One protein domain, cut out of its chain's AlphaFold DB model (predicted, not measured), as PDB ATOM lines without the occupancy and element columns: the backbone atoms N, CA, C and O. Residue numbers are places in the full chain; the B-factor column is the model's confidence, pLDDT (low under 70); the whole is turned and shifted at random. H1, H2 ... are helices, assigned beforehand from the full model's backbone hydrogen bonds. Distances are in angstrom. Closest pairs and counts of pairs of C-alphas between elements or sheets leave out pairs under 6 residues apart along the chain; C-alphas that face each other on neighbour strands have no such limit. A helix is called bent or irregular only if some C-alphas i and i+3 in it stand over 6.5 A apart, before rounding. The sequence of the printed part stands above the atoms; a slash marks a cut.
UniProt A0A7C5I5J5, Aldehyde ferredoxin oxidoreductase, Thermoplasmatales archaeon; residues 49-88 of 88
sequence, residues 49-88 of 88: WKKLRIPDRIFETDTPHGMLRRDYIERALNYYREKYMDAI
ATOM      1  N   TRP A  49      38.113   9.999  10.421       89.31
ATOM      2  CA  TRP A  49      37.567   8.649  10.516       89.31
ATOM      3  C   TRP A  49      36.072   8.643  10.869       89.31
ATOM      4  O   TRP A  49      35.378   7.689  10.517       89.31
ATOM      5  N   LYS A  50      35.541   9.707  11.493       89.44
ATOM      6  CA  LYS A  50      34.117   9.817  11.858       89.44
ATOM      7  C   LYS A  50      33.217  10.000  10.637       89.44
ATOM      8  O   LYS A  50      32.021   9.742  10.716       89.44
ATOM      9  N   LYS A  51      33.787  10.421   9.505       92.94
ATOM     10  CA  LYS A  51      33.077  10.608   8.230       92.94
ATOM     11  C   LYS A  51      33.101   9.373   7.330       92.94
ATOM     12  O   LYS A  51      32.553   9.414   6.230       92.94
ATOM     13  N   LEU A  52      33.744   8.282   7.753       90.12
ATOM     14  CA  LEU A  52      33.776   7.053   6.967       90.12
ATOM     15  C   LEU A  52      32.380   6.435   6.871       90.12
ATOM     16  O   LEU A  52      31.695   6.246   7.873       90.12
ATOM     17  N   ARG A  53      31.995   6.050   5.654       92.56
ATOM     18  CA  ARG A  53      30.796   5.254   5.385       92.56
ATOM     19  C   ARG A  53      31.204   3.866   4.920       92.56
ATOM     20  O   ARG A  53      32.098   3.726   4.086       92.56
ATOM     21  N   ILE A  54      30.502   2.853   5.414       92.88
ATOM     22  CA  ILE A  54      30.606   1.492   4.891       92.88
ATOM     23  C   ILE A  54      29.795   1.422   3.586       92.88
ATOM     24  O   ILE A  54      28.599   1.724   3.620       92.88
ATOM     25  N   PRO A  55      30.397   1.060   2.438       93.62
ATOM     26  CA  PRO A  55      29.654   0.914   1.188       93.62
ATOM     27  C   PRO A  55      28.650  -0.239   1.278       93.62
ATOM     28  O   PRO A  55      29.044  -1.361   1.580       93.62
ATOM     29  N   ASP A  56      27.374   0.007   0.972       93.94
ATOM     30  CA  ASP A  56      26.306  -0.994   1.147       93.94
ATOM     31  C   ASP A  56      26.497  -2.241   0.271       93.94
ATOM     32  O   ASP A  56      26.232  -3.358   0.710       93.94
ATOM     33  N   ARG A  57      27.096  -2.059  -0.911       94.19
ATOM     34  CA  ARG A  57      27.387  -3.117  -1.888       94.19
ATOM     35  C   ARG A  57      28.152  -4.314  -1.316       94.19
ATOM     36  O   ARG A  57      27.991  -5.426  -1.809       94.19
ATOM     37  N   ILE A  58      28.981  -4.120  -0.284       94.69
ATOM     38  CA  ILE A  58      29.744  -5.230   0.315       94.69
ATOM     39  C   ILE A  58      28.842  -6.251   1.029       94.69
ATOM     40  O   ILE A  58      29.303  -7.342   1.347       94.69
ATOM     41  N   PHE A  59      27.579  -5.897   1.285       95.50
ATOM     42  CA  PHE A  59      26.565  -6.749   1.910       95.50
ATOM     43  C   PHE A  59      25.560  -7.326   0.906       95.50
ATOM     44  O   PHE A  59      24.658  -8.055   1.299       95.50
ATOM     45  N   GLU A  60      25.683  -6.972  -0.372       95.19
ATOM     46  CA  GLU A  60      24.757  -7.378  -1.435       95.19
ATOM     47  C   GLU A  60      25.335  -8.500  -2.304       95.19
ATOM     48  O   GLU A  60      24.624  -9.104  -3.102       95.19
ATOM     49  N   THR A  61      26.643  -8.748  -2.207       93.38
ATOM     50  CA  THR A  61      27.361  -9.714  -3.039       93.38
ATOM     51  C   THR A  61      28.106 -10.711  -2.166       93.38
ATOM     52  O   THR A  61      28.891 -10.324  -1.299       93.38
ATOM     53  N   ASP A  62      27.892 -11.996  -2.437       92.88
ATOM     54  CA  ASP A  62      28.618 -13.084  -1.794       92.88
ATOM     55  C   ASP A  62      30.119 -13.036  -2.102       92.88
ATOM     56  O   ASP A  62      30.554 -12.758  -3.223       92.88
ATOM     57  N   THR A  63      30.925 -13.366  -1.097       90.75
ATOM     58  CA  THR A  63      32.353 -13.643  -1.274       90.75
ATOM     59  C   THR A  63      32.580 -15.159  -1.341       90.75
ATOM     60  O   THR A  63      31.701 -15.922  -0.942       90.75
ATOM     61  N   PRO A  64      33.769 -15.652  -1.738       94.00
ATOM     62  CA  PRO A  64      34.106 -17.075  -1.595       94.00
ATOM     63  C   PRO A  64      33.991 -17.616  -0.157       94.00
ATOM     64  O   PRO A  64      33.967 -18.825   0.049       94.00
ATOM     65  N   HIS A  65      33.929 -16.727   0.839       91.00
ATOM     66  CA  HIS A  65      33.727 -17.049   2.252       91.00
ATOM     67  C   HIS A  65      32.295 -16.743   2.742       91.00
ATOM     68  O   HIS A  65      32.050 -16.764   3.947       91.00
ATOM     69  N   GLY A  66      31.360 -16.475   1.825       92.88
ATOM     70  CA  GLY A  66      29.959 -16.140   2.088       92.88
ATOM     71  C   GLY A  66      29.670 -14.639   2.207       92.88
ATOM     72  O   GLY A  66      30.551 -13.791   2.011       92.88
ATOM     73  N   MET A  67      28.414 -14.326   2.533       94.38
ATOM     74  CA  MET A  67      27.898 -12.974   2.753       94.38
ATOM     75  C   MET A  67      28.563 -12.316   3.962       94.38
ATOM     76  O   MET A  67      28.581 -12.859   5.073       94.38
ATOM     77  N   LEU A  68      29.046 -11.090   3.771       94.75
ATOM     78  CA  LEU A  68      29.468 -10.252   4.885       94.75
ATOM     79  C   LEU A  68      28.244  -9.796   5.679       94.75
ATOM     80  O   LEU A  68      27.215  -9.432   5.112       94.75
ATOM     81  N   ARG A  69      28.366  -9.769   7.008       94.06
ATOM     82  CA  ARG A  69      27.310  -9.252   7.881       94.06
ATOM     83  C   ARG A  69      27.652  -7.855   8.375       94.06
ATOM     84  O   ARG A  69      28.769  -7.610   8.838       94.06
ATOM     85  N   ARG A  70      26.678  -6.948   8.300       94.50
ATOM     86  CA  ARG A  70      26.834  -5.548   8.713       94.50
ATOM     87  C   ARG A  70      27.262  -5.413  10.169       94.50
ATOM     88  O   ARG A  70      28.239  -4.724  10.444       94.50
ATOM     89  N   ASP A  71      26.611  -6.152  11.062       95.31
ATOM     90  CA  ASP A  71      26.911  -6.159  12.496       95.31
ATOM     91  C   ASP A  71      28.372  -6.542  12.785       95.31
ATOM     92  O   ASP A  71      29.010  -5.998  13.686       95.31
ATOM     93  N   TYR A  72      28.932  -7.475  12.009       94.81
ATOM     94  CA  TYR A  72      30.318  -7.893  12.165       94.81
ATOM     95  C   TYR A  72      31.294  -6.782  11.769       94.81
ATOM     96  O   TYR A  72      32.228  -6.499  12.520       94.81
ATOM     97  N   ILE A  73      31.068  -6.139  10.621       94.56
ATOM     98  CA  ILE A  73      31.922  -5.041  10.150       94.56
ATOM     99  C   ILE A  73      31.851  -3.855  11.115       94.56
ATOM    100  O   ILE A  73      32.887  -3.292  11.463       94.56
ATOM    101  N   GLU A  74      30.661  -3.513  11.606       94.50
ATOM    102  CA  GLU A  74      30.477  -2.448  12.597       94.50
ATOM    103  C   GLU A  74      31.240  -2.739  13.896       94.50
ATOM    104  O   GLU A  74      31.979  -1.880  14.377       94.50
ATOM    105  N   ARG A  75      31.158  -3.967  14.428       96.38
ATOM    106  CA  ARG A  75      31.952  -4.368  15.605       96.38
ATOM    107  C   ARG A  75      33.457  -4.286  15.352       96.38
ATOM    108  O   ARG A  75      34.188  -3.813  16.218       96.38
ATOM    109  N   ALA A  76      33.926  -4.723  14.184       95.19
ATOM    110  CA  ALA A  76      35.344  -4.669  13.836       95.19
ATOM    111  C   ALA A  76      35.862  -3.224  13.742       95.19
ATOM    112  O   ALA A  76      36.956  -2.925  14.225       95.19
ATOM    113  N   LEU A  77      35.069  -2.316  13.166       94.25
ATOM    114  CA  LEU A  77      35.397  -0.890  13.101       94.25
ATOM    115  C   LEU A  77      35.387  -0.236  14.485       94.25
ATOM    116  O   LEU A  77      36.285   0.548  14.781       94.25
ATOM    117  N   ASN A  78      34.423  -0.588  15.340       94.19
ATOM    118  CA  ASN A  78      34.374  -0.107  16.721       94.19
ATOM    119  C   ASN A  78      35.620  -0.540  17.504       94.19
ATOM    120  O   ASN A  78      36.276   0.304  18.105       94.19
ATOM    121  N   TYR A  79      36.009  -1.815  17.403       95.94
ATOM    122  CA  TYR A  79      37.244  -2.315  18.012       95.94
ATOM    123  C   TYR A  79      38.485  -1.567  17.505       95.94
ATOM    124  O   TYR A  79      39.354  -1.183  18.284       95.94
ATOM    125  N   TYR A  80      38.582  -1.352  16.189       94.75
ATOM    126  CA  TYR A  80      39.710  -0.628  15.607       94.75
ATOM    127  C   TYR A  80      39.781   0.819  16.110       94.75
ATOM    128  O   TYR A  80      40.865   1.306  16.430       94.75
ATOM    129  N   ARG A  81      38.627   1.491  16.209       92.44
ATOM    130  CA  ARG A  81      38.521   2.841  16.758       92.44
ATOM    131  C   ARG A  81      39.020   2.894  18.198       92.44
ATOM    132  O   ARG A  81      39.947   3.648  18.465       92.44
ATOM    133  N   GLU A  82      38.463   2.064  19.074       94.00
ATOM    134  CA  GLU A  82      38.826   2.033  20.498       94.00
ATOM    135  C   GLU A  82      40.322   1.767  20.688       94.00
ATOM    136  O   GLU A  82      40.978   2.367  21.535       94.00
ATOM    137  N   LYS A  83      40.887   0.882  19.862       93.25
ATOM    138  CA  LYS A  83      42.289   0.490  19.976       93.25
ATOM    139  C   LYS A  83      43.275   1.528  19.444       93.25
ATOM    140  O   LYS A  83      44.388   1.604  19.958       93.25
ATOM    141  N   TYR A  84      42.924   2.255  18.382       92.69
ATOM    142  CA  TYR A  84      43.893   3.068  17.638       92.69
ATOM    143  C   TYR A  84      43.468   4.507  17.391       92.69
ATOM    144  O   TYR A  84      44.338   5.357  17.291       92.69
ATOM    145  N   MET A  85      42.176   4.785  17.225       90.50
ATOM    146  CA  MET A  85      41.704   6.131  16.888       90.50
ATOM    147  C   MET A  85      41.418   6.963  18.136       90.50
ATOM    148  O   MET A  85      41.692   8.152  18.121       90.50
ATOM    149  N   ASP A  86      40.898   6.356  19.205       88.12
ATOM    150  CA  ASP A  86      40.588   7.074  20.452       88.12
ATOM    151  C   ASP A  86      41.851   7.392  21.277       88.12
ATOM    152  O   ASP A  86      41.813   8.204  22.198       88.12
ATOM    153  N   ALA A  87      42.978   6.756  20.939       78.19
ATOM    154  CA  ALA A  87      44.282   6.963  21.564       78.19
ATOM    155  C   ALA A  87      45.152   8.032  20.864       78.19
ATOM    156  O   ALA A  87      46.263   8.292  21.331       78.19
ATOM    157  N   ILE A  88      44.687   8.593  19.739       80.56
ATOM    158  CA  ILE A  88      45.365   9.631  18.936       80.56
ATOM    159  C   ILE A  88      44.654  10.963  19.147       80.56
ATOM    160  O   ILE A  88      45.368  11.953  19.417       80.56
TER     161      ILE A  88
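What this domain is: This is residues 49 to 88 of the 88 residues of the protein "Aldehyde ferredoxin oxidoreductase" of Thermoplasmatales archaeon (UniProt A0A7C5I5J5). The model is a loose, elongated U: an unnamed stretch, residues 49 to 55, leads to the short helix H1, the chain turns through a loop whose residues 61 to 66 stick out at one end, and the long helix H2 runs back. The printed part has 40 residues, with two named helices, H1 then H2, and no named strand, class all helix. It is loose, with a radius of gyration of the C-alphas of 12.1 A, and spans 35 by 19 by 14 A.

Where its parts are: H1 is residues 56 to 59, beginning at C-alpha 56 (26.306, -0.994, 1.147). H2 is residues 70 to 85, 20.6 A long, ending at C-alpha 85 (41.704, 6.131, 16.888). H2 is neither bent nor irregular, but only just: C-alphas 82 and 85 are 6.2 A apart.

How they stand to each other: H1 and H2 are close but not clearly touching; their closest C-alphas, of Phe 59 and Arg 70, are 6.9 A apart. In H2 every O i to N i+4 pair is within hydrogen-bond range; H1 is too short for such a pair.

The domain as a whole: The C-alphas farthest apart, of Pro 64 and Ile 88, are 35.5 A apart. The link from H1 to H2 is short. The printed part has no cut, and no printed residue is under 70 in pLDDT.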